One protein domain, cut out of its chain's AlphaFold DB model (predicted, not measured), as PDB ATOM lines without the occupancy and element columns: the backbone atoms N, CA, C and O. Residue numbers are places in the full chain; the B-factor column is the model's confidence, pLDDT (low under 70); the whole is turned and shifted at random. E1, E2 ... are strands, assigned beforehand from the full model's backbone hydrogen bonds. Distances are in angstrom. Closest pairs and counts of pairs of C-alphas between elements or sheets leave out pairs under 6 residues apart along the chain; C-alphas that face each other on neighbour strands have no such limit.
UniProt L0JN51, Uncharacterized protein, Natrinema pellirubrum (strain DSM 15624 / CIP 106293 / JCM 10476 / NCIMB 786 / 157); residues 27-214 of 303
ATOM      1  N   VAL A  27      47.605  32.655  12.686       96.75
ATOM      2  CA  VAL A  27      48.159  31.547  11.899       96.75
ATOM      3  C   VAL A  27      47.009  30.715  11.352       96.75
ATOM      4  O   VAL A  27      46.399  29.952  12.092       96.75
ATOM      5  N   GLU A  28      46.704  30.871  10.065       96.69
ATOM      6  CA  GLU A  28      45.511  30.275   9.453       96.69
ATOM      7  C   GLU A  28      45.830  29.635   8.108       96.69
ATOM      8  O   GLU A  28      46.450  30.255   7.244       96.69
ATOM      9  N   ARG A  29      45.369  28.400   7.892       96.56
ATOM     10  CA  ARG A  29      45.492  27.728   6.594       96.56
ATOM     11  C   ARG A  29      44.239  27.974   5.767       96.56
ATOM     12  O   ARG A  29      43.212  27.342   5.989       96.56
ATOM     13  N   VAL A  30      44.347  28.858   4.783       95.44
ATOM     14  CA  VAL A  30      43.204  29.343   4.002       95.44
ATOM     15  C   VAL A  30      43.552  29.487   2.519       95.44
ATOM     16  O   VAL A  30      44.730  29.615   2.169       95.44
ATOM     17  N   PRO A  31      42.557  29.466   1.616       96.00
ATOM     18  CA  PRO A  31      42.741  29.934   0.248       96.00
ATOM     19  C   PRO A  31      43.326  31.350   0.214       96.00
ATOM     20  O   PRO A  31      42.822  32.252   0.883       96.00
ATOM     21  N   TYR A  32      44.389  31.544  -0.563       95.25
ATOM     22  CA  TYR A  32      45.055  32.834  -0.722       95.25
ATOM     23  C   TYR A  32      44.886  33.319  -2.159       95.25
ATOM     24  O   TYR A  32      45.285  32.622  -3.089       95.25
ATOM     25  N   VAL A  33      44.299  34.498  -2.348       95.12
ATOM     26  CA  VAL A  33      44.046  35.106  -3.660       95.12
ATOM     27  C   VAL A  33      44.883  36.376  -3.798       95.12
ATOM     28  O   VAL A  33      44.940  37.189  -2.882       95.12
ATOM     29  N   GLU A  34      45.516  36.564  -4.951       95.00
ATOM     30  CA  GLU A  34      46.270  37.770  -5.302       95.00
ATOM     31  C   GLU A  34      45.515  38.528  -6.403       95.00
ATOM     32  O   GLU A  34      45.336  37.996  -7.504       95.00
ATOM     33  N   LEU A  35      45.096  39.769  -6.126       94.25
ATOM     34  CA  LEU A  35      44.410  40.641  -7.085       94.25
ATOM     35  C   LEU A  35      45.149  41.959  -7.277       94.25
ATOM     36  O   LEU A  35      45.505  42.632  -6.313       94.25
ATOM     37  N   ARG A  36      45.327  42.366  -8.533       93.62
ATOM     38  CA  ARG A  36      45.888  43.677  -8.884       93.62
ATOM     39  C   ARG A  36      45.073  44.315  -9.988       93.62
ATOM     40  O   ARG A  36      44.733  43.640 -10.957       93.62
ATOM     41  N   LEU A  37      44.793  45.603  -9.843       94.06
ATOM     42  CA  LEU A  37      44.171  46.414 -10.878       94.06
ATOM     43  C   LEU A  37      45.203  47.424 -11.386       94.06
ATOM     44  O   LEU A  37      45.445  48.443 -10.748       94.06
ATOM     45  N   GLU A  38      45.833  47.102 -12.511       95.12
ATOM     46  CA  GLU A  38      46.930  47.875 -13.099       95.12
ATOM     47  C   GLU A  38      46.446  48.746 -14.265       95.12
ATOM     48  O   GLU A  38      45.512  48.387 -14.985       95.12
ATOM     49  N   HIS A  39      47.129  49.865 -14.493       95.00
ATOM     50  CA  HIS A  39      46.830  50.838 -15.544       95.00
ATOM     51  C   HIS A  39      48.085  51.082 -16.389       95.00
ATOM     52  O   HIS A  39      48.631  52.182 -16.387       95.00
ATOM     53  N   PRO A  40      48.556  50.073 -17.145       93.44
ATOM     54  CA  PRO A  40      49.864  50.112 -17.805       93.44
ATOM     55  C   PRO A  40      49.970  51.151 -18.931       93.44
ATOM     56  O   PRO A  40      51.054  51.382 -19.452       93.44
ATOM     57  N   SER A  41      48.848  51.739 -19.357       91.81
ATOM     58  CA  SER A  41      48.814  52.828 -20.343       91.81
ATOM     59  C   SER A  41      49.054  54.211 -19.730       91.81
ATOM     60  O   SER A  41      49.125  55.187 -20.471       91.81
ATOM     61  N   LEU A  42      49.115  54.315 -18.400       92.56
ATOM     62  CA  LEU A  42      49.462  55.545 -17.702       92.56
ATOM     63  C   LEU A  42      50.970  55.627 -17.480       92.56
ATOM     64  O   LEU A  42      51.660  54.617 -17.355       92.56
ATOM     65  N   GLU A  43      51.463  56.854 -17.396       91.19
ATOM     66  CA  GLU A  43      52.819  57.135 -16.942       91.19
ATOM     67  C   GLU A  43      52.779  57.335 -15.428       91.19
ATOM     68  O   GLU A  43      51.918  58.057 -14.924       91.19
ATOM     69  N   ALA A  44      53.685  56.679 -14.705       91.31
ATOM     70  CA  ALA A  44      53.783  56.844 -13.263       91.31
ATOM     71  C   ALA A  44      54.335  58.232 -12.915       91.31
ATOM     72  O   ALA A  44      55.354  58.654 -13.464       91.31
ATOM     73  N   ASP A  45      53.681  58.913 -11.977       88.38
ATOM     74  CA  ASP A  45      54.145  60.186 -11.416       88.38
ATOM     75  C   ASP A  45      54.763  60.024 -10.023       88.38
ATOM     76  O   ASP A  45      55.493  60.907  -9.565       88.38
ATOM     77  N   ARG A  46      54.520  58.881  -9.370       83.94
ATOM     78  CA  ARG A  46      55.105  58.522  -8.079       83.94
ATOM     79  C   ARG A  46      55.469  57.046  -8.005       83.94
ATOM     80  O   ARG A  46      54.808  56.175  -8.574       83.94
ATOM     81  N   PHE A  47      56.522  56.799  -7.239       81.62
ATOM     82  CA  PHE A  47      57.006  55.484  -6.845       81.62
ATOM     83  C   PHE A  47      56.697  55.317  -5.361       81.62
ATOM     84  O   PHE A  47      56.790  56.301  -4.619       81.62
ATOM     85  N   GLY A  48      56.305  54.121  -4.929       70.75
ATOM     86  CA  GLY A  48      56.238  53.855  -3.502       70.75
ATOM     87  C   GLY A  48      57.639  53.809  -2.885       70.75
ATOM     88  O   GLY A  48      58.670  53.820  -3.561       70.75
ATOM     89  N   ASP A  49      57.658  53.868  -1.563       66.31
ATOM     90  CA  ASP A  49      58.846  54.021  -0.726       66.31
ATOM     91  C   ASP A  49      59.151  52.757   0.094       66.31
ATOM     92  O   ASP A  49      60.072  52.739   0.914       66.31
ATOM     93  N   ALA A  50      58.401  51.675  -0.140       65.88
ATOM     94  CA  ALA A  50      58.527  50.435   0.606       65.88
ATOM     95  C   ALA A  50      59.848  49.716   0.280       65.88
ATOM     96  O   ALA A  50      60.021  49.122  -0.783       65.88
ATOM     97  N   PHE A  51      60.772  49.712   1.243       62.75
ATOM     98  CA  PHE A  51      62.060  49.021   1.116       62.75
ATOM     99  C   PHE A  51      61.932  47.486   1.169       62.75
ATOM    100  O   PHE A  51      62.684  46.769   0.508       62.75
ATOM    101  N   PHE A  52      60.955  46.971   1.921       67.19
ATOM    102  CA  PHE A  52      60.643  45.544   2.015       67.19
ATOM    103  C   PHE A  52      59.167  45.301   1.687       67.19
ATOM    104  O   PHE A  52      58.321  46.092   2.104       67.19
ATOM    105  N   PRO A  53      58.827  44.196   1.000       73.25
ATOM    106  CA  PRO A  53      57.433  43.829   0.808       73.25
ATOM    107  C   PRO A  53      56.779  43.485   2.154       73.25
ATOM    108  O   PRO A  53      57.388  42.854   3.021       73.25
ATOM    109  N   ASP A  54      55.514  43.855   2.311       77.75
ATOM    110  CA  ASP A  54      54.697  43.507   3.473       77.75
ATOM    111  C   ASP A  54      54.394  42.010   3.535       77.75
ATOM    112  O   ASP A  54      54.213  41.482   4.631       77.75
ATOM    113  N   ALA A  55      54.357  41.324   2.385       84.56
ATOM    114  CA  ALA A  55      54.145  39.882   2.307       84.56
ATOM    115  C   ALA A  55      55.248  39.152   1.554       84.56
ATOM    116  O   ALA A  55      55.678  39.559   0.476       84.56
ATOM    117  N   ILE A  56      55.612  37.978   2.062       83.81
ATOM    118  CA  ILE A  56      56.567  37.098   1.397       83.81
ATOM    119  C   ILE A  56      55.958  35.692   1.282       83.81
ATOM    120  O   ILE A  56      55.934  34.946   2.265       83.81
ATOM    121  N   PRO A  57      55.417  35.306   0.106       88.44
ATOM    122  CA  PRO A  57      54.924  33.955  -0.142       88.44
ATOM    123  C   PRO A  57      56.071  33.011  -0.524       88.44
ATOM    124  O   PRO A  57      56.853  33.299  -1.428       88.44
ATOM    125  N   TYR A  58      56.150  31.844   0.115       91.94
ATOM    126  CA  TYR A  58      57.187  30.846  -0.172       91.94
ATOM    127  C   TYR A  58      56.767  29.436   0.238       91.94
ATOM    128  O   TYR A  58      55.712  29.244   0.840       91.94
ATOM    129  N   GLU A  59      57.568  28.444  -0.137       92.75
ATOM    130  CA  GLU A  59      57.441  27.079   0.364       92.75
ATOM    131  C   GLU A  59      58.694  26.731   1.162       92.75
ATOM    132  O   GLU A  59      59.812  26.996   0.716       92.75
ATOM    133  N   PHE A  60      58.511  26.165   2.350       92.00
ATOM    134  CA  PHE A  60      59.614  25.685   3.170       92.00
ATOM    135  C   PHE A  60      59.185  24.445   3.943       92.00
ATOM    136  O   PHE A  60      58.110  24.422   4.537       92.00
ATOM    137  N   ARG A  61      60.017  23.396   3.906       90.00
ATOM    138  CA  ARG A  61      59.748  22.100   4.559       90.00
ATOM    139  C   ARG A  61      58.358  21.521   4.228       90.00
ATOM    140  O   ARG A  61      57.675  20.994   5.098       90.00
ATOM    141  N   GLY A  62      57.944  21.630   2.961       91.44
ATOM    142  CA  GLY A  62      56.664  21.111   2.459       91.44
ATOM    143  C   GLY A  62      55.438  21.957   2.812       91.44
ATOM    144  O   GLY A  62      54.315  21.591   2.467       91.44
ATOM    145  N   GLU A  63      55.624  23.097   3.477       94.56
ATOM    146  CA  GLU A  63      54.544  24.013   3.808       94.56
ATOM    147  C   GLU A  63      54.549  25.226   2.882       94.56
ATOM    148  O   GLU A  63      55.547  25.939   2.768       94.56
ATOM    149  N   ARG A  64      53.401  25.497   2.253       95.25
ATOM    150  CA  ARG A  64      53.170  26.711   1.468       95.25
ATOM    151  C   ARG A  64      52.716  27.825   2.396       95.25
ATOM    152  O   ARG A  64      51.596  27.797   2.898       95.25
ATOM    153  N   ARG A  65      53.578  28.810   2.595       95.12
ATOM    154  CA  ARG A  65      53.391  29.899   3.552       95.12
ATOM    155  C   ARG A  65      53.193  31.226   2.840       95.12
ATOM    156  O   ARG A  65      53.589  31.404   1.682       95.12
ATOM    157  N   VAL A  66      52.592  32.164   3.549       94.81
ATOM    158  CA  VAL A  66      52.691  33.592   3.270       94.81
ATOM    159  C   VAL A  66      52.885  34.309   4.599       94.81
ATOM    160  O   VAL A  66      52.060  34.185   5.500       94.81
ATOM    161  N   PHE A  67      54.014  35.001   4.734       93.31
ATOM    162  CA  PHE A  67      54.333  35.779   5.927       93.31
ATOM    163  C   PHE A  67      54.043  37.244   5.667       93.31
ATOM    164  O   PHE A  67      54.714  37.854   4.837       93.31
ATOM    165  N   TYR A  68      53.078  37.783   6.400       93.44
ATOM    166  CA  TYR A  68      52.944  39.207   6.627       93.44
ATOM    167  C   TYR A  68      53.654  39.525   7.922       93.44
ATOM    168  O   TYR A  68      53.252  39.046   8.978       93.44
ATOM    169  N   TRP A  69      54.734  40.286   7.846       90.19
ATOM    170  CA  TRP A  69      55.520  40.602   9.032       90.19
ATOM    171  C   TRP A  69      55.006  41.848   9.748       90.19
ATOM    172  O   TRP A  69      55.297  42.002  10.923       90.19
ATOM    173  N   ARG A  70      54.175  42.676   9.099       89.88
ATOM    174  CA  ARG A  70      53.466  43.833   9.675       89.88
ATOM    175  C   ARG A  70      51.948  43.627   9.611       89.88
ATOM    176  O   ARG A  70      51.453  42.869   8.776       89.88
ATOM    177  N   SER A  71      51.200  44.274  10.510       91.06
ATOM    178  CA  SER A  71      49.738  44.148  10.535       91.06
ATOM    179  C   SER A  71      49.093  44.964   9.413       91.06
ATOM    180  O   SER A  71      49.044  46.186   9.489       91.06
ATOM    181  N   VAL A  72      48.499  44.285   8.432       89.88
ATOM    182  CA  VAL A  72      47.773  44.889   7.295       89.88
ATOM    183  C   VAL A  72      46.288  44.502   7.240       89.88
ATOM    184  O   VAL A  72      45.522  45.042   6.436       89.88
ATOM    185  N   LEU A  73      45.855  43.560   8.085       90.56
ATOM    186  CA  LEU A  73      44.441  43.240   8.271       90.56
ATOM    187  C   LEU A  73      43.747  44.316   9.120       90.56
ATOM    188  O   LEU A  73      44.262  44.663  10.187       90.56
ATOM    189  N   PRO A  74      42.550  44.780   8.715       87.88
ATOM    190  CA  PRO A  74      41.758  45.699   9.523       87.88
ATOM    191  C   PRO A  74      41.440  45.113  10.908       87.88
ATOM    192  O   PRO A  74      41.142  43.913  10.992       87.88
ATOM    193  N   PRO A  75      41.439  45.932  11.976       87.88
ATOM    194  CA  PRO A  75      41.107  45.473  13.325       87.88
ATOM    195  C   PRO A  75      39.690  44.876  13.392       87.88
ATOM    196  O   PRO A  75      39.520  43.768  13.899       87.88
ATOM    197  N   ASP A  76      38.708  45.521  12.754       87.00
ATOM    198  CA  ASP A  76      37.280  45.154  12.815       87.00
ATOM    199  C   ASP A  76      36.840  44.123  11.744       87.00
ATOM    200  O   ASP A  76      35.722  44.137  11.211       87.00
ATOM    201  N   GLY A  77      37.745  43.214  11.371       85.81
ATOM    202  CA  GLY A  77      37.478  42.146  10.401       85.81
ATOM    203  C   GLY A  77      36.619  40.986  10.949       85.81
ATOM    204  O   GLY A  77      36.534  40.801  12.161       85.81
ATOM    205  N   PRO A  78      36.046  40.132  10.076       90.25
ATOM    206  CA  PRO A  78      35.314  38.922  10.489       90.25
ATOM    207  C   PRO A  78      36.234  37.948  11.234       90.25
ATOM    208  O   PRO A  78      37.438  37.949  10.966       90.25
ATOM    209  N   ALA A  79      35.733  37.123  12.155       91.19
ATOM    210  CA  ALA A  79      36.586  36.187  12.894       91.19
ATOM    211  C   ALA A  79      37.211  35.142  11.945       91.19
ATOM    212  O   ALA A  79      36.603  34.836  10.921       91.19
ATOM    213  N   PRO A  80      38.404  34.585  12.241       93.00
ATOM    214  CA  PRO A  80      39.046  33.592  11.371       93.00
ATOM    215  C   PRO A  80      38.166  32.381  11.030       93.00
ATOM    216  O   PRO A  80      38.217  31.878   9.916       93.00
ATOM    217  N   ALA A  81      37.298  31.966  11.957       93.12
ATOM    218  CA  ALA A  81      36.341  30.881  11.741       93.12
ATOM    219  C   ALA A  81      35.300  31.171  10.637       93.12
ATOM    220  O   ALA A  81      34.732  30.236  10.080       93.12
ATOM    221  N   ASP A  82      35.067  32.444  10.310       92.75
ATOM    222  CA  ASP A  82      34.119  32.875   9.275       92.75
ATOM    223  C   ASP A  82      34.788  33.042   7.899       92.75
ATOM    224  O   ASP A  82      34.150  33.468   6.930       92.75
ATOM    225  N   TRP A  83      36.093  32.774   7.805       93.31
ATOM    226  CA  TRP A  83      36.863  33.006   6.592       93.31
ATOM    227  C   TRP A  83      36.651  31.889   5.574       93.31
ATOM    228  O   TRP A  83      36.812  30.709   5.869       93.31
ATOM    229  N   THR A  84      36.386  32.277   4.330       93.38
ATOM    230  CA  THR A  84      36.461  31.379   3.167       93.38
ATOM    231  C   THR A  84      37.801  31.489   2.440       93.38
ATOM    232  O   THR A  84      38.148  30.644   1.622       93.38
ATOM    233  N   GLY A  85      38.582  32.518   2.757       94.25
ATOM    234  CA  GLY A  85      39.888  32.783   2.180       94.25
ATOM    235  C   GLY A  85      40.412  34.143   2.616       94.25
ATOM    236  O   GLY A  85      39.782  34.861   3.394       94.25
ATOM    237  N   VAL A  86      41.555  34.525   2.071       94.31
ATOM    238  CA  VAL A  86      42.077  35.887   2.162       94.31
ATOM    239  C   VAL A  86      42.458  36.376   0.777       94.31
ATOM    240  O   VAL A  86      42.892  35.605  -0.081       94.31
ATOM    241  N   CYS A  87      42.301  37.675   0.558       93.50
ATOM    242  CA  CYS A  87      42.649  38.319  -0.690       93.50
ATOM    243  C   CYS A  87      43.625  39.460  -0.444       93.50
ATOM    244  O   CYS A  87      43.333  40.411   0.287       93.50
ATOM    245  N   ALA A  88      44.776  39.347  -1.084       92.88
ATOM    246  CA  ALA A  88      45.846  40.311  -1.050       92.88
ATOM    247  C   ALA A  88      45.810  41.176  -2.312       92.88
ATOM    248  O   ALA A  88      45.601  40.677  -3.422       92.88
ATOM    249  N   THR A  89      46.011  42.475  -2.130       91.19
ATOM    250  CA  THR A  89      46.027  43.477  -3.195       91.19
ATOM    251  C   THR A  89      47.278  44.347  -3.094       91.19
ATOM    252  O   THR A  89      48.101  44.181  -2.193       91.19
ATOM    253  N   THR A  90      47.434  45.295  -4.014       87.50
ATOM    254  CA  THR A  90      48.433  46.377  -3.926       87.50
ATOM    255  C   THR A  90      48.175  47.344  -2.767       87.50
ATOM    256  O   THR A  90      49.018  48.176  -2.474       87.50
ATOM    257  N   HIS A  91      47.019  47.249  -2.101       82.19
ATOM    258  CA  HIS A  91      46.600  48.161  -1.030       82.19
ATOM    259  C   HIS A  91      46.395  47.453   0.319       82.19
ATOM    260  O   HIS A  91      45.880  48.053   1.262       82.19
ATOM    261  N   GLY A  92      46.746  46.167   0.416       85.56
ATOM    262  CA  GLY A  92      46.734  45.418   1.671       85.56
ATOM    263  C   GLY A  92      46.054  44.055   1.578       85.56
ATOM    264  O   GLY A  92      45.928  43.461   0.508       85.56
ATOM    265  N   LEU A  93      45.628  43.541   2.731       90.38
ATOM    266  CA  LEU A  93      45.038  42.210   2.880       90.38
ATOM    267  C   LEU A  93      43.616  42.316   3.437       90.38
ATOM    268  O   LEU A  93      43.337  43.133   4.320       90.38
ATOM    269  N   ARG A  94      42.701  41.477   2.947       91.12
ATOM    270  CA  ARG A  94      41.338  41.355   3.483       91.12
ATOM    271  C   ARG A  94      40.936  39.895   3.615       91.12
ATOM    272  O   ARG A  94      41.301  39.064   2.790       91.12
ATOM    273  N   ALA A  95      40.153  39.606   4.645       92.38
ATOM    274  CA  ALA A  95      39.471  38.329   4.778       92.38
ATOM    275  C   ALA A  95      38.270  38.265   3.832       92.38
ATOM    276  O   ALA A  95      37.544  39.250   3.692       92.38
ATOM    277  N   LEU A  96      38.064  37.103   3.224       91.94
ATOM    278  CA  LEU A  96      36.892  36.781   2.423       91.94
ATOM    279  C   LEU A  96      35.894  36.006   3.282       91.94
ATOM    280  O   LEU A  96      36.286  35.163   4.089       91.94
ATOM    281  N   THR A  97      34.612  36.292   3.097       89.94
ATOM    282  CA  THR A  97      33.491  35.659   3.802       89.94
ATOM    283  C   THR A  97      32.509  35.069   2.796       89.94
ATOM    284  O   THR A  97      32.435  35.513   1.650       89.94
ATOM    285  N   ALA A  98      31.742  34.058   3.215       84.31
ATOM    286  CA  ALA A  98      30.814  33.339   2.335       84.31
ATOM    287  C   ALA A  98      29.689  34.219   1.759       84.31
ATOM    288  O   ALA A  98      29.159  33.930   0.691       84.31
ATOM    289  N   ASP A  99      29.329  35.300   2.452       78.31
ATOM    290  CA  ASP A  99      28.320  36.257   1.999       78.31
ATOM    291  C   ASP A  99      28.831  37.199   0.888       78.31
ATOM    292  O   ASP A  99      28.045  37.950   0.309       78.31
ATOM    293  N   GLY A 100      30.135  37.178   0.582       67.88
ATOM    294  CA  GLY A 100      30.753  37.962  -0.489       67.88
ATOM    295  C   GLY A 100      30.642  39.481  -0.308       67.88
ATOM    296  O   GLY A 100      30.967  40.232  -1.230       67.88
ATOM    297  N   THR A 101      30.188  39.954   0.859       62.16
ATOM    298  CA  THR A 101      29.901  41.375   1.114       62.16
ATOM    299  C   THR A 101      31.167  42.213   1.283       62.16
ATOM    300  O   THR A 101      31.111  43.439   1.206       62.16
ATOM    301  N   ARG A 102      32.329  41.569   1.470       64.50
ATOM    302  CA  ARG A 102      33.614  42.218   1.770       64.50
ATOM    303  C   ARG A 102      34.689  41.900   0.734       64.50
ATOM    304  O   ARG A 102      35.766  41.410   1.065       64.50
ATOM    305  N   SER A 103      34.407  42.191  -0.535       67.06
ATOM    306  CA  SER A 103      35.463  42.183  -1.554       67.06
ATOM    307  C   SER A 103      36.511  43.259  -1.234       67.06
ATOM    308  O   SER A 103      36.138  44.360  -0.820       67.06
ATOM    309  N   PRO A 104      37.816  42.971  -1.382       71.25
ATOM    310  CA  PRO A 104      38.844  43.959  -1.101       71.25
ATOM    311  C   PRO A 104      38.741  45.128  -2.077       71.25
ATOM    312  O   PRO A 104      38.512  44.936  -3.270       71.25
ATOM    313  N   SER A 105      38.965  46.340  -1.571       76.25
ATOM    314  CA  SER A 105      39.128  47.497  -2.444       76.25
ATOM    315  C   SER A 105      40.392  47.312  -3.285       76.25
ATOM    316  O   SER A 105      41.475  47.070  -2.746       76.25
ATOM    317  N   LEU A 106      40.248  47.415  -4.606       80.81
ATOM    318  CA  LEU A 106      41.365  47.397  -5.562       80.81
ATOM    319  C   LEU A 106      41.871  48.809  -5.884       80.81
ATOM    320  O   LEU A 106      42.608  49.005  -6.843       80.81
ATOM    321  N   TRP A 107      41.438  49.785  -5.094       72.38
ATOM    322  CA  TRP A 107      41.858  51.178  -5.136       72.38
ATOM    323  C   TRP A 107      41.875  51.738  -3.703       72.38
ATOM    324  O   TRP A 107      41.150  51.215  -2.842       72.38
ATOM    325  N   PRO A 108      42.654  52.792  -3.415       65.00
ATOM    326  CA  PRO A 108      42.651  53.432  -2.103       65.00
ATOM    327  C   PRO A 108      41.256  53.978  -1.771       65.00
ATOM    328  O   PRO A 108      40.659  54.686  -2.583       65.00
ATOM    329  N   GLN A 109      40.719  53.653  -0.591       59.50
ATOM    330  CA  GLN A 109      39.448  54.238  -0.130       59.50
ATOM    331  C   GLN A 109      39.641  55.638   0.471       59.50
ATOM    332  O   GLN A 109      38.752  56.472   0.326       59.50
ATOM    333  N   ASP A 110      40.829  55.915   1.021       51.25
ATOM    334  CA  ASP A 110      41.157  57.167   1.722       51.25
ATOM    335  C   ASP A 110      42.002  58.148   0.878       51.25
ATOM    336  O   ASP A 110      42.540  59.128   1.386       51.25
ATOM    337  N   GLY A 111      42.112  57.912  -0.433       43.16
ATOM    338  CA  GLY A 111      42.999  58.635  -1.354       43.16
ATOM    339  C   GLY A 111      42.554  60.043  -1.776       43.16
ATOM    340  O   GLY A 111      42.759  60.408  -2.929       43.16
ATOM    341  N   THR A 112      41.961  60.844  -0.887       45.19
ATOM    342  CA  THR A 112      41.971  62.310  -1.053       45.19
ATOM    343  C   THR A 112      43.360  62.814  -0.674       45.19
ATOM    344  O   THR A 112      43.663  63.004   0.501       45.19
ATOM    345  N   ILE A 113      44.224  63.015  -1.667       45.44
ATOM    346  CA  ILE A 113      45.495  63.709  -1.454       45.44
ATOM    347  C   ILE A 113      45.190  65.192  -1.195       45.44
ATOM    348  O   ILE A 113      44.827  65.909  -2.123       45.44
ATOM    349  N   GLY A 114      45.394  65.644   0.044       40.69
ATOM    350  CA  GLY A 114      45.658  67.050   0.367       40.69
ATOM    351  C   GLY A 114      44.450  67.989   0.482       40.69
ATOM    352  O   GLY A 114      43.509  67.955  -0.305       40.69
ATOM    353  N   ASP A 115      44.536  68.837   1.508       37.19
ATOM    354  CA  ASP A 115      43.704  69.984   1.884       37.19
ATOM    355  C   ASP A 115      42.705  70.496   0.833       37.19
ATOM    356  O   ASP A 115      43.015  71.323  -0.022       37.19
ATOM    357  N   GLY A 116      41.448  70.080   0.991       42.50
ATOM    358  CA  GLY A 116      40.297  70.779   0.432       42.50
ATOM    359  C   GLY A 116      40.083  70.598  -1.070       42.50
ATOM    360  O   GLY A 116      40.306  71.515  -1.850       42.50
ATOM    361  N   ALA A 117      39.474  69.484  -1.473       41.00
ATOM    362  CA  ALA A 117      38.648  69.477  -2.677       41.00
ATOM    363  C   ALA A 117      37.485  68.493  -2.529       41.00
ATOM    364  O   ALA A 117      37.645  67.351  -2.112       41.00
ATOM    365  N   ALA A 118      36.303  69.025  -2.825       42.06
ATOM    366  CA  ALA A 118      34.981  68.497  -2.551       42.06
ATOM    367  C   ALA A 118      34.731  67.066  -3.047       42.06
ATOM    368  O   ALA A 118      35.156  66.671  -4.131       42.06
ATOM    369  N   SER A 119      33.888  66.346  -2.305       42.75
ATOM    370  CA  SER A 119      33.052  65.270  -2.834       42.75
ATOM    371  C   SER A 119      32.421  65.725  -4.162       42.75
ATOM    372  O   SER A 119      31.557  66.601  -4.169       42.75
ATOM    373  N   GLY A 120      32.890  65.192  -5.294       52.34
ATOM    374  CA  GLY A 120      32.494  65.654  -6.626       52.34
ATOM    375  C   GLY A 120      33.412  65.149  -7.743       52.34
ATOM    376  O   GLY A 120      34.369  64.418  -7.500       52.34
ATOM    377  N   THR A 121      33.112  65.543  -8.981       53.88
ATOM    378  CA  THR A 121      33.798  65.136 -10.227       53.88
ATOM    379  C   THR A 121      35.280  65.537 -10.317       53.88
ATOM    380  O   THR A 121      35.975  65.030 -11.184       53.88
ATOM    381  N   ASP A 122      35.783  66.384  -9.413       63.88
ATOM    382  CA  ASP A 122      37.188  66.839  -9.384       63.88
ATOM    383  C   ASP A 122      38.090  66.078  -8.395       63.88
ATOM    384  O   ASP A 122      39.266  66.427  -8.239       63.88
ATOM    385  N   ALA A 123      37.572  65.038  -7.733       73.94
ATOM    386  CA  ALA A 123      38.358  64.226  -6.810       73.94
ATOM    387  C   ALA A 123      39.537  63.551  -7.531       73.94
ATOM    388  O   ALA A 123      39.357  62.815  -8.507       73.94
ATOM    389  N   VAL A 124      40.746  63.795  -7.023       83.56
ATOM    390  CA  VAL A 124      41.960  63.112  -7.477       83.56
ATOM    391  C   VAL A 124      41.952  61.688  -6.935       83.56
ATOM    392  O   VAL A 124      41.650  61.462  -5.767       83.56
ATOM    393  N   ARG A 125      42.277  60.726  -7.793       86.19
ATOM    394  CA  ARG A 125      42.425  59.311  -7.459       86.19
ATOM    395  C   ARG A 125      43.821  58.841  -7.824       86.19
ATOM    396  O   ARG A 125      44.336  59.198  -8.879       86.19
ATOM    397  N   GLU A 126      44.389  57.992  -6.984       88.81
ATOM    398  CA  GLU A 126      45.638  57.294  -7.276       88.81
ATOM    399  C   GLU A 126      45.335  55.951  -7.927       88.81
ATOM    400  O   GLU A 126      44.596  55.132  -7.374       88.81
ATOM    401  N   LEU A 127      45.904  55.731  -9.108       91.19
ATOM    402  CA  LEU A 127      45.784  54.485  -9.848       91.19
ATOM    403  C   LEU A 127      47.132  53.788  -9.907       91.19
ATOM    404  O   LEU A 127      48.130  54.413 -10.247       91.19
ATOM    405  N   VAL A 128      47.146  52.486  -9.633       92.50
ATOM    406  CA  VAL A 128      48.349  51.662  -9.787       92.50
ATOM    407  C   VAL A 128      48.651  51.491 -11.271       92.50
ATOM    408  O   VAL A 128      47.820  50.963 -12.013       92.50
ATOM    409  N   VAL A 129      49.831  51.922 -11.702       93.25
ATOM    410  CA  VAL A 129      50.349  51.742 -13.065       93.25
ATOM    411  C   VAL A 129      50.910  50.328 -13.205       93.25
ATOM    412  O   VAL A 129      50.472  49.569 -14.069       93.25
ATOM    413  N   ASP A 130      51.807  49.967 -12.288       90.38
ATOM    414  CA  ASP A 130      52.378  48.634 -12.092       90.38
ATOM    415  C   ASP A 130      52.672  48.438 -10.601       90.38
ATOM    416  O   ASP A 130      53.022  49.391  -9.904       90.38
ATOM    417  N   GLY A 131      52.535  47.220 -10.089       86.00
ATOM    418  CA  GLY A 131      52.789  46.965  -8.678       86.00
ATOM    419  C   GLY A 131      52.767  45.500  -8.296       86.00
ATOM    420  O   GLY A 131      52.242  44.638  -9.002       86.00
ATOM    421  N   THR A 132      53.326  45.211  -7.131       85.25
ATOM    422  CA  THR A 132      53.346  43.873  -6.540       85.25
ATOM    423  C   THR A 132      52.304  43.768  -5.431       85.25
ATOM    424  O   THR A 132      51.985  44.739  -4.751       85.25
ATOM    425  N   VAL A 133      51.702  42.587  -5.270       84.50
ATOM    426  CA  VAL A 133      50.761  42.366  -4.165       84.50
ATOM    427  C   VAL A 133      51.524  42.427  -2.852       84.50
ATOM    428  O   VAL A 133      52.513  41.710  -2.705       84.50
ATOM    429  N   ALA A 134      51.031  43.244  -1.912       76.31
ATOM    430  CA  ALA A 134      51.670  43.474  -0.618       76.31
ATOM    431  C   ALA A 134      53.169  43.815  -0.740       76.31
ATOM    432  O   ALA A 134      53.991  43.371   0.057       76.31
ATOM    433  N   GLY A 135      53.518  44.566  -1.777       78.12
ATOM    434  CA  GLY A 135      54.840  45.128  -1.981       78.12
ATOM    435  C   GLY A 135      54.708  46.504  -2.611       78.12
ATOM    436  O   GLY A 135      53.676  47.158  -2.470       78.12
ATOM    437  N   ASP A 136      55.749  46.928  -3.312       82.31
ATOM    438  CA  ASP A 136      55.790  48.266  -3.880       82.31
ATOM    439  C   ASP A 136      54.914  48.402  -5.139       82.31
ATOM    440  O   ASP A 136      54.648  47.423  -5.859       82.31
ATOM    441  N   SER A 137      54.457  49.628  -5.395       86.75
ATOM    442  CA  SER A 137      53.676  49.993  -6.569       86.75
ATOM    443  C   SER A 137      54.040  51.383  -7.080       86.75
ATOM    444  O   SER A 137      54.369  52.296  -6.328       86.75
ATOM    445  N   THR A 138      53.943  51.541  -8.391       90.62
ATOM    446  CA  THR A 138      54.003  52.834  -9.064       90.62
ATOM    447  C   THR A 138      52.588  53.319  -9.313       90.62
ATOM    448  O   THR A 138      51.703  52.532  -9.668       90.62
ATOM    449  N   VAL A 139      52.362  54.612  -9.117       91.12
ATOM    450  CA  VAL A 139      51.027  55.197  -9.213       91.12
ATOM    451  C   VAL A 139      51.009  56.413 -10.127       91.12
ATOM    452  O   VAL A 139      52.034  57.045 -10.383       91.12
ATOM    453  N   ALA A 140      49.815  56.718 -10.621       91.81
ATOM    454  CA  ALA A 140      49.493  57.938 -11.339       91.81
ATOM    455  C   ALA A 140      48.268  58.595 -10.693       91.81
ATOM    456  O   ALA A 140      47.285  57.917 -10.373       91.81
ATOM    457  N   ALA A 141      48.313  59.910 -10.507       91.25
ATOM    458  CA  ALA A 141      47.188  60.692 -10.025       91.25
ATOM    459  C   ALA A 141      46.290  61.114 -11.201       91.25
ATOM    460  O   ALA A 141      46.742  61.733 -12.167       91.25
ATOM    461  N   VAL A 142      44.994  60.808 -11.125       91.19
ATOM    462  CA  VAL A 142      44.019  61.126 -12.181       91.19
ATOM    463  C   VAL A 142      42.708  61.673 -11.622       91.19
ATOM    464  O   VAL A 142      42.400  61.528 -10.443       91.19
ATOM    465  N   ARG A 143      41.897  62.263 -12.496       90.62
ATOM    466  CA  ARG A 143      40.493  62.638 -12.291       90.62
ATOM    467  C   ARG A 143      39.604  61.865 -13.260       90.62
ATOM    468  O   ARG A 143      40.096  61.200 -14.174       90.62
ATOM    469  N   ASP A 144      38.293  61.961 -13.055       89.69
ATOM    470  CA  ASP A 144      37.258  61.358 -13.906       89.69
ATOM    471  C   ASP A 144      37.275  59.811 -13.970       89.69
ATOM    472  O   ASP A 144      36.538  59.210 -14.749       89.69
ATOM    473  N   TYR A 145      38.067  59.134 -13.129       89.19
ATOM    474  CA  TYR A 145      38.131  57.670 -13.107       89.19
ATOM    475  C   TYR A 145      36.959  57.041 -12.344       89.19
ATOM    476  O   TYR A 145      36.648  57.431 -11.209       89.19
ATOM    477  N   SER A 146      36.356  56.017 -12.955       88.94
ATOM    478  CA  SER A 146      35.247  55.242 -12.400       88.94
ATOM    479  C   SER A 146      35.697  53.799 -12.143       88.94
ATOM    480  O   SER A 146      35.789  53.009 -13.088       88.94
ATOM    481  N   PRO A 147      36.004  53.425 -10.885       86.69
ATOM    482  CA  PRO A 147      36.528  52.100 -10.583       86.69
ATOM    483  C   PRO A 147      35.614  50.971 -11.088       86.69
ATOM    484  O   PRO A 147      34.405  51.002 -10.840       86.69
ATOM    485  N   PRO A 148      36.160  49.956 -11.782       89.19
ATOM    486  CA  PRO A 148      35.380  48.816 -12.238       89.19
ATOM    487  C   PRO A 148      34.848  48.012 -11.047       89.19
ATOM    488  O   PRO A 148      35.571  47.735 -10.088       89.19
ATOM    489  N   ALA A 149      33.584  47.593 -11.128       89.06
ATOM    490  CA  ALA A 149      32.956  46.754 -10.114       89.06
ATOM    491  C   ALA A 149      33.520  45.325 -10.176       89.06
ATOM    492  O   ALA A 149      33.102  44.521 -11.009       89.06
ATOM    493  N   ILE A 150      34.484  45.025  -9.307       90.44
ATOM    494  CA  ILE A 150      35.128  43.712  -9.193       90.44
ATOM    495  C   ILE A 150      34.830  43.151  -7.808       90.44
ATOM    496  O   ILE A 150      35.023  43.838  -6.804       90.44
ATOM    497  N   ALA A 151      34.370  41.904  -7.748       89.94
ATOM    498  CA  ALA A 151      34.064  41.243  -6.487       89.94
ATOM    499  C   ALA A 151      34.554  39.797  -6.481       89.94
ATOM    500  O   ALA A 151      34.348  39.071  -7.451       89.94
ATOM    501  N   VAL A 152      35.143  39.355  -5.372       91.44
ATOM    502  CA  VAL A 152      35.390  37.928  -5.137       91.44
ATOM    503  C   VAL A 152      34.096  37.328  -4.603       91.44
ATOM    504  O   VAL A 152      33.584  37.763  -3.574       91.44
ATOM    505  N   ARG A 153      33.534  36.365  -5.333       90.50
ATOM    506  CA  ARG A 153      32.234  35.756  -5.018       90.50
ATOM    507  C   ARG A 153      32.370  34.492  -4.196       90.50
ATOM    508  O   ARG A 153      31.610  34.288  -3.261       90.50
ATOM    509  N   ALA A 154      33.331  33.656  -4.562       89.38
ATOM    510  CA  ALA A 154      33.594  32.406  -3.881       89.38
ATOM    511  C   ALA A 154      35.077  32.075  -3.962       89.38
ATOM    512  O   ALA A 154      35.779  32.456  -4.906       89.38
ATOM    513  N   THR A 155      35.553  31.354  -2.961       90.69
ATOM    514  CA  THR A 155      36.887  30.774  -2.964       90.69
ATOM    515  C   THR A 155      36.817  29.457  -2.218       90.69
ATOM    516  O   THR A 155      36.285  29.392  -1.112       90.69
ATOM    517  N   ASP A 156      37.332  28.414  -2.847       88.06
ATOM    518  CA  ASP A 156      37.470  27.082  -2.275       88.06
ATOM    519  C   ASP A 156      38.870  26.546  -2.588       88.06
ATOM    520  O   ASP A 156      39.729  27.290  -3.050       88.06
ATOM    521  N   ALA A 157      39.149  25.276  -2.301       88.81
ATOM    522  CA  ALA A 157      40.478  24.705  -2.511       88.81
ATOM    523  C   ALA A 157      40.909  24.639  -3.991       88.81
ATOM    524  O   ALA A 157      42.113  24.640  -4.255       88.81
ATOM    525  N   ASP A 158      39.957  24.617  -4.926       94.06
ATOM    526  CA  ASP A 158      40.174  24.286  -6.333       94.06
ATOM    527  C   ASP A 158      40.097  25.509  -7.242       94.06
ATOM    528  O   ASP A 158      40.785  25.548  -8.261       94.06
ATOM    529  N   ALA A 159      39.302  26.525  -6.892       96.06
ATOM    530  CA  ALA A 159      39.188  27.744  -7.680       96.06
ATOM    531  C   ALA A 159      38.809  28.985  -6.856       96.06
ATOM    532  O   ALA A 159      38.211  28.927  -5.780       96.06
ATOM    533  N   VAL A 160      39.115  30.149  -7.430       95.38
ATOM    534  CA  VAL A 160      38.511  31.428  -7.048       95.38
ATOM    535  C   VAL A 160      37.550  31.876  -8.143       95.38
ATOM    536  O   VAL A 160      37.871  31.817  -9.330       95.38
ATOM    537  N   SER A 161      36.371  32.344  -7.737       94.44
ATOM    538  CA  SER A 161      35.365  32.907  -8.637       94.44
ATOM    539  C   SER A 161      35.197  34.398  -8.373       94.44
ATOM    540  O   SER A 161      34.964  34.819  -7.236       94.44
ATOM    541  N   LEU A 162      35.298  35.194  -9.430       93.88
ATOM    542  CA  LEU A 162      35.169  36.641  -9.422       93.88
ATOM    543  C   LEU A 162      34.016  37.085 -10.316       93.88
ATOM    544  O   LEU A 162      33.766  36.499 -11.364       93.88
ATOM    545  N   GLU A 163      33.368  38.171  -9.924       93.06
ATOM    546  CA  GLU A 163      32.492  38.946 -10.790       93.06
ATOM    547  C   GLU A 163      33.278  40.144 -11.320       93.06
ATOM    548  O   GLU A 163      33.912  40.863 -10.541       93.06
ATOM    549  N   THR A 164      33.237  40.363 -12.632       92.69
ATOM    550  CA  THR A 164      33.849  41.525 -13.289       92.69
ATOM    551  C   THR A 164      32.833  42.193 -14.214       92.69
ATOM    552  O   THR A 164      31.855  41.551 -14.599       92.69
ATOM    553  N   PRO A 165      33.063  43.438 -14.670       89.81
ATOM    554  CA  PRO A 165      32.182  44.068 -15.656       89.81
ATOM    555  C   PRO A 165      32.091  43.311 -16.993       89.81
ATOM    556  O   PRO A 165      31.123  43.486 -17.723       89.81
ATOM    557  N   ALA A 166      33.086  42.474 -17.316       88.12
ATOM    558  CA  ALA A 166      33.093  41.626 -18.509       88.12
ATOM    559  C   ALA A 166      32.331  40.297 -18.314       88.12
ATOM    560  O   ALA A 166      32.162  39.544 -19.272       88.12
ATOM    561  N   GLY A 167      31.872  40.011 -17.092       91.88
ATOM    562  CA  GLY A 167      31.200  38.774 -16.705       91.88
ATOM    563  C   GLY A 167      31.947  37.990 -15.619       91.88
ATOM    564  O   GLY A 167      32.973  38.451 -15.093       91.88
ATOM    565  N   PRO A 168      31.429  36.801 -15.263       94.12
ATOM    566  CA  PRO A 168      32.038  35.940 -14.260       94.12
ATOM    567  C   PRO A 168      33.370  35.365 -14.756       94.12
ATOM    568  O   PRO A 168      33.507  34.956 -15.909       94.12
ATOM    569  N   LEU A 169      34.344  35.298 -13.854       95.31
ATOM    570  CA  LEU A 169      35.680  34.761 -14.085       95.31
ATOM    571  C   LEU A 169      35.978  33.688 -13.039       95.31
ATOM    572  O   LEU A 169      35.858  33.943 -11.845       95.31
ATOM    573  N   SER A 170      36.422  32.513 -13.473       96.69
ATOM    574  CA  SER A 170      36.918  31.463 -12.582       96.69
ATOM    575  C   SER A 170      38.399  31.219 -12.852       96.69
ATOM    576  O   SER A 170      38.809  31.145 -14.012       96.69
ATOM    577  N   VAL A 171      39.203  31.134 -11.792       97.88
ATOM    578  CA  VAL A 171      40.648  30.887 -11.871       97.88
ATOM    579  C   VAL A 171      40.983  29.664 -11.019       97.88
ATOM    580  O   VAL A 171      40.818  29.731  -9.796       97.88
ATOM    581  N   PRO A 172      41.447  28.560 -11.628       97.88
ATOM    582  CA  PRO A 172      41.845  27.362 -10.899       97.88
ATOM    583  C   PRO A 172      43.037  27.586  -9.960       97.88
ATOM    584  O   PRO A 172      43.863  28.486 -10.146       97.88
ATOM    585  N   ALA A 173      43.151  26.736  -8.944       96.88
ATOM    586  CA  ALA A 173      44.268  26.721  -8.015       96.88
ATOM    587  C   ALA A 173      45.584  26.421  -8.746       96.88
ATOM    588  O   ALA A 173      45.690  25.503  -9.555       96.88
ATOM    589  N   GLY A 174      46.614  27.199  -8.429       96.25
ATOM    590  CA  GLY A 174      47.911  27.172  -9.100       96.25
ATOM    591  C   GLY A 174      47.985  28.042 -10.357       96.25
ATOM    592  O   GLY A 174      49.085  28.249 -10.874       96.25
ATOM    593  N   GLU A 175      46.867  28.603 -10.821       97.94
ATOM    594  CA  GLU A 175      46.822  29.378 -12.057       97.94
ATOM    595  C   GLU A 175      46.841  30.896 -11.835       97.94
ATOM    596  O   GLU A 175      46.727  31.437 -10.728       97.94
ATOM    597  N   ARG A 176      47.040  31.603 -12.948       97.44
ATOM    598  CA  ARG A 176      46.932  33.055 -13.048       97.44
ATOM    599  C   ARG A 176      46.303  33.432 -14.373       97.44
ATOM    600  O   ARG A 176      46.533  32.774 -15.382       97.44
ATOM    601  N   THR A 177      45.588  34.542 -14.371       97.25
ATOM    602  CA  THR A 177      44.992  35.119 -15.569       97.25
ATOM    603  C   THR A 177      45.092  36.641 -15.536       97.25
ATOM    604  O   THR A 177      45.404  37.260 -14.514       97.25
ATOM    605  N   THR A 178      44.885  37.259 -16.688       96.81
ATOM    606  CA  THR A 178      44.798  38.709 -16.838       96.81
ATOM    607  C   THR A 178      43.594  39.016 -17.706       96.81
ATOM    608  O   THR A 178      43.447  38.444 -18.782       96.81
ATOM    609  N   VAL A 179      42.742  39.914 -17.224       95.50
ATOM    610  CA  VAL A 179      41.538  40.363 -17.919       95.50
ATOM    611  C   VAL A 179      41.680  41.849 -18.200       95.50
ATOM    612  O   VAL A 179      41.899  42.642 -17.281       95.50
ATOM    613  N   GLU A 180      41.576  42.225 -19.469       95.81
ATOM    614  CA  GLU A 180      41.444  43.627 -19.854       95.81
ATOM    615  C   GLU A 180      40.003  44.073 -19.607       95.81
ATOM    616  O   GLU A 180      39.049  43.380 -19.965       95.81
ATOM    617  N   LEU A 181      39.851  45.213 -18.943       94.88
ATOM    618  CA  LEU A 181      38.557  45.801 -18.629       94.88
ATOM    619  C   LEU A 181      38.226  46.899 -19.634       94.88
ATOM    620  O   LEU A 181      39.094  47.374 -20.365       94.88
ATOM    621  N   SER A 182      36.961  47.317 -19.659       94.75
ATOM    622  CA  SER A 182      36.509  48.383 -20.550       94.75
ATOM    623  C   SER A 182      37.370  49.632 -20.404       94.75
ATOM    624  O   SER A 182      37.583  50.123 -19.293       94.75
ATOM    625  N   SER A 183      37.830  50.152 -21.540       95.12
ATOM    626  CA  SER A 183      38.605  51.382 -21.583       95.12
ATOM    627  C   SER A 183      37.800  52.553 -21.020       95.12
ATOM    628  O   SER A 183      36.583  52.640 -21.196       95.12
ATOM    629  N   GLN A 184      38.493  53.468 -20.352       94.19
ATOM    630  CA  GLN A 184      37.916  54.654 -19.733       94.19
ATOM    631  C   GLN A 184      38.721  55.883 -20.133       94.19
ATOM    632  O   GLN A 184      39.937  55.805 -20.305       94.19
ATOM    633  N   SER A 185      38.049  57.023 -20.270       94.25
ATOM    634  CA  SER A 185      38.738  58.304 -20.368       94.25
ATOM    635  C   SER A 185      39.010  58.813 -18.960       94.25
ATOM    636  O   SER A 185      38.091  58.897 -18.149       94.25
ATOM    637  N   VAL A 186      40.265  59.133 -18.677       94.19
ATOM    638  CA  VAL A 186      40.692  59.766 -17.429       94.19
ATOM    639  C   VAL A 186      41.408  61.059 -17.755       94.19
ATOM    640  O   VAL A 186      41.878  61.261 -18.878       94.19
ATOM    641  N   ARG A 187      41.514  61.939 -16.768       93.62
ATOM    642  CA  ARG A 187      42.288  63.170 -16.898       93.62
ATOM    643  C   ARG A 187      43.471  63.125 -15.955       93.62
ATOM    644  O   ARG A 187      43.277  62.910 -14.764       93.62
ATOM    645  N   SER A 188      44.677  63.316 -16.464       90.75
ATOM    646  CA  SER A 188      45.873  63.380 -15.624       90.75
ATOM    647  C   SER A 188      45.736  64.507 -14.605       90.75
ATOM    648  O   SER A 188      45.227  65.593 -14.913       90.75
ATOM    649  N   ALA A 189      46.142  64.242 -13.362       89.19
ATOM    650  CA  ALA A 189      46.029  65.240 -12.319       89.19
ATOM    651  C   ALA A 189      47.111  66.323 -12.385       89.19
ATOM    652  O   ALA A 189      46.909  67.391 -11.804       89.19
ATOM    653  N   THR A 190      48.193  66.037 -13.110       85.88
ATOM    654  CA  THR A 190      49.423  66.830 -13.186       85.88
ATOM    655  C   THR A 190      49.379  67.856 -14.317       85.88
ATOM    656  O   THR A 190      49.699  69.021 -14.100       85.88
ATOM    657  N   ASP A 191      48.953  67.447 -15.513       88.75
ATOM    658  CA  ASP A 191      48.914  68.296 -16.718       88.75
ATOM    659  C   ASP A 191      47.485  68.573 -17.225       88.75
ATOM    660  O   ASP A 191      47.289  69.416 -18.101       88.75
ATOM    661  N   GLY A 192      46.472  67.905 -16.661       87.75
ATOM    662  CA  GLY A 192      45.076  68.057 -17.065       87.75
ATOM    663  C   GLY A 192      44.732  67.415 -18.411       87.75
ATOM    664  O   GLY A 192      43.609  67.595 -18.888       87.75
ATOM    665  N   GLU A 193      45.650  66.669 -19.030       92.31
ATOM    666  CA  GLU A 193      45.427  66.024 -20.322       92.31
ATOM    667  C   GLU A 193      44.468  64.833 -20.183       92.31
ATOM    668  O   GLU A 193      44.550  64.040 -19.240       92.31
ATOM    669  N   SER A 194      43.546  64.692 -21.138       93.44
ATOM    670  CA  SER A 194      42.656  63.534 -21.202       93.44
ATOM    671  C   SER A 194      43.339  62.378 -21.928       93.44
ATOM    672  O   SER A 194      43.840  62.538 -23.040       93.44
ATOM    673  N   ARG A 195      43.337  61.199 -21.304       92.62
ATOM    674  CA  ARG A 195      43.954  59.976 -21.823       92.62
ATOM    675  C   ARG A 195      42.959  58.826 -21.743       92.62
ATOM    676  O   ARG A 195      42.204  58.706 -20.781       92.62
ATOM    677  N   THR A 196      42.970  57.959 -22.751       95.19
ATOM    678  CA  THR A 196      42.220  56.697 -22.691       95.19
ATOM    679  C   THR A 196      43.087  55.638 -22.029       95.19
ATOM    680  O   THR A 196      44.191  55.362 -22.492       95.19
ATOM    681  N   VAL A 197      42.580  55.031 -20.962       94.50
ATOM    682  CA  VAL A 197      43.249  53.961 -20.220       94.50
ATOM    683  C   VAL A 197      42.448  52.677 -20.321       94.50
ATOM    684  O   VAL A 197      41.220  52.704 -20.325       94.50
ATOM    685  N   THR A 198      43.142  51.546 -20.381       95.50
ATOM    686  CA  THR A 198      42.522  50.217 -20.357       95.50
ATOM    687  C   THR A 198      43.022  49.489 -19.112       95.50
ATOM    688  O   THR A 198      44.157  49.005 -19.115       95.50
ATOM    689  N   PRO A 199      42.231  49.460 -18.022       95.31
ATOM    690  CA  PRO A 199      42.636  48.786 -16.798       95.31
ATOM    691  C   PRO A 199      42.807  47.282 -17.024       95.31
ATOM    692  O   PRO A 199      42.058  46.660 -17.783       95.31
ATOM    693  N   ARG A 200      43.769  46.678 -16.329       96.06
ATOM    694  CA  ARG A 200      44.025  45.237 -16.353       96.06
ATOM    695  C   ARG A 200      43.849  44.653 -14.964       96.06
ATOM    696  O   ARG A 200      44.608  44.968 -14.051       96.06
ATOM    697  N   LEU A 201      42.877  43.757 -14.821       95.69
ATOM    698  CA  LEU A 201      42.745  42.930 -13.630       95.69
ATOM    699  C   LEU A 201      43.669  41.720 -13.766       95.69
ATOM    700  O   LEU A 201      43.444  40.844 -14.602       95.69
ATOM    701  N   ARG A 202      44.698  41.647 -12.927       96.06
ATOM    702  CA  ARG A 202      45.514  40.445 -12.769       96.06
ATOM    703  C   ARG A 202      45.027  39.653 -11.577       96.06
ATOM    704  O   ARG A 202      44.964  40.173 -10.465       96.06
ATOM    705  N   VAL A 203      44.754  38.380 -11.821       96.06
ATOM    706  CA  VAL A 203      44.342  37.428 -10.795       96.06
ATOM    707  C   VAL A 203      45.360  36.309 -10.756       96.06
ATOM    708  O   VAL A 203      45.689  35.722 -11.788       96.06
ATOM    709  N   ARG A 204      45.848  35.983  -9.568       96.38
ATOM    710  CA  ARG A 204      46.586  34.748  -9.332       96.38
ATOM    711  C   ARG A 204      45.964  34.044  -8.145       96.38
ATOM    712  O   ARG A 204      45.723  34.663  -7.111       96.38
ATOM    713  N   TYR A 205      45.741  32.745  -8.296       96.81
ATOM    714  CA  TYR A 205      45.217  31.919  -7.226       96.81
ATOM    715  C   TYR A 205      46.203  30.803  -6.888       96.81
ATOM    716  O   TYR A 205      46.141  29.722  -7.464       96.81
ATOM    717  N   PRO A 206      47.159  31.030  -5.967       94.94
ATOM    718  CA  PRO A 206      48.113  29.997  -5.572       94.94
ATOM    719  C   PRO A 206      47.505  28.761  -4.884       94.94
ATOM    720  O   PRO A 206      48.231  27.786  -4.684       94.94
ATOM    721  N   GLY A 207      46.226  28.799  -4.499       95.38
ATOM    722  CA  GLY A 207      45.579  27.769  -3.689       95.38
ATOM    723  C   GLY A 207      45.686  28.048  -2.188       95.38
ATOM    724  O   GLY A 207      45.874  29.188  -1.753       95.38
ATOM    725  N   GLN A 208      45.592  26.988  -1.384       96.00
ATOM    726  CA  GLN A 208      45.753  27.084   0.067       96.00
ATOM    727  C   GLN A 208      47.182  27.461   0.475       96.00
ATOM    728  O   GLN A 208      48.162  26.887  -0.017       96.00
ATOM    729  N   ARG A 209      47.287  28.372   1.445       96.12
ATOM    730  CA  ARG A 209      48.530  28.734   2.130       96.12
ATOM    731  C   ARG A 209      48.289  28.867   3.628       96.12
ATOM    732  O   ARG A 209      47.196  29.242   4.046       96.12
ATOM    733  N   THR A 210      49.321  28.616   4.424       97.38
ATOM    734  CA  THR A 210      49.353  29.063   5.817       97.38
ATOM    735  C   THR A 210      49.724  30.541   5.843       97.38
ATOM    736  O   THR A 210      50.842  30.921   5.481       97.38
ATOM    737  N   LEU A 211      48.765  31.377   6.222       96.50
ATOM    738  CA  LEU A 211      48.956  32.788   6.507       96.50
ATOM    739  C   LEU A 211      49.557  32.935   7.901       96.50
ATOM    740  O   LEU A 211      48.949  32.499   8.872       96.50
ATOM    741  N   TYR A 212      50.696  33.609   7.980       96.81
ATOM    742  CA  TYR A 212      51.264  34.123   9.218       96.81
ATOM    743  C   TYR A 212      51.144  35.640   9.199       96.81
ATOM    744  O   TYR A 212      51.584  36.279   8.245       96.81
ATOM    745  N   HIS A 213      50.527  36.212  10.223       96.19
ATOM    746  CA  HIS A 213      50.287  37.648  10.324       96.19
ATOM    747  C   HIS A 213      50.299  38.054  11.809       96.19
ATOM    748  O   HIS A 213      49.911  37.244  12.655       96.19
ATOM    749  N   PRO A 214      50.706  39.281  12.185       95.19
ATOM    750  CA  PRO A 214      50.512  39.780  13.544       95.19
ATOM    751  C   PRO A 214      49.046  39.700  13.994       95.19
ATOM    752  O   PRO A 214      48.135  39.447  13.205       95.19
TER     753      PRO A 214
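AT A GLANCE: This is residues 27 to 214 of the 303 residues of an uncharacterized protein of Natrinema pellirubrum (strain DSM 15624 / CIP 106293 / JCM 10476 / NCIMB 786 / 157) (UniProt L0JN51). A sandwich of two sheets, with a curled third sheet beyond one end of it: the large, strongly twisted sheet E1 E2 E3 E4 E5 E11 E14 has the small sheet E8 E9 E10 over part of one face, and E6 E7 E12 E13 make the curled sheet. The long strands E1 and E14 run side by side through the large sheet, and the hairpin E2 E3 pairs with the bent last part of E14. The printed part has 188 residues, no named helix and fourteen named strands, E1 to E14 in order; the class is all strand. The large sheet is branched and mixed, while the orders E6 E7 E12 E13 and E8 E9 E10 are antiparallel. The whole is compact, with a radius of gyration of the C-alphas of 16.9 A and spans of 52 by 35 by 28 A.

HOW THE PARTS SIT: E1, residues 27 to 38, bends by 76 degrees at residue 30. On one side of it lies E4, residues 83 to 89, parallel, with N 33 and O 86 2.9 A apart; on the other side lies E14, residues 200 to 213, antiparallel, with N 34 and O 204 2.9 A apart. E2, residues 55 to 60, and E3, residues 63 to 68, form a hairpin, with N 58 and O 65 3.0 A apart. E14 bends by 100 degrees at residue 210, and its pairing is staggered: E3 is parallel to it, with N 66 and O 210 2.9 A apart, and E11, residues 175 to 180, is antiparallel, with N 177 and O 203 2.8 A apart. E4 and E5, residues 92 to 97, form a hairpin, with N 94 and O 87 2.9 A apart. E6, residues 125 to 131, and E7, residues 137 to 143, form a hairpin, with N 127 and O 140 2.9 A apart. E7 is antiparallel to E12, residues 184 to 188, with N 143 and O 187 2.7 A apart, and E12 forms a hairpin with E13, residues 194 to 197, with N 186 and O 195 2.9 A apart. E8, residues 151 to 155, E9, residues 159 to 164, and E10, residues 167 to 172, form a meander, each strand the antiparallel neighbour of the one before, with N 153 and O 161 2.8 A apart and N 162 and O 169 2.8 A apart. The facing parts of the sandwich are 8.7 A centre to centre. The closest C-alphas of E4 and E8, Thr 84 and Thr 155, are 6.2 A apart.

IN THESE COORDINATES: E1 measures 29.9 A from C-alpha 27 at (48.159, 31.547, 11.899) to C-alpha 38. E7 measures 19.1 A. E14 measures 28.4 A and ends at C-alpha 213 at (50.287, 37.648, 10.324).

THE WHOLE: The C-alphas farthest apart, Arg 61 and Ala 118, are 53.1 A apart. The printed part has no cut. The links E1 to E2, E3 to E4 and E5 to E6 are long. The pLDDT is under 70 at residues 49 to 52, 100 to 103 and 108 to 122.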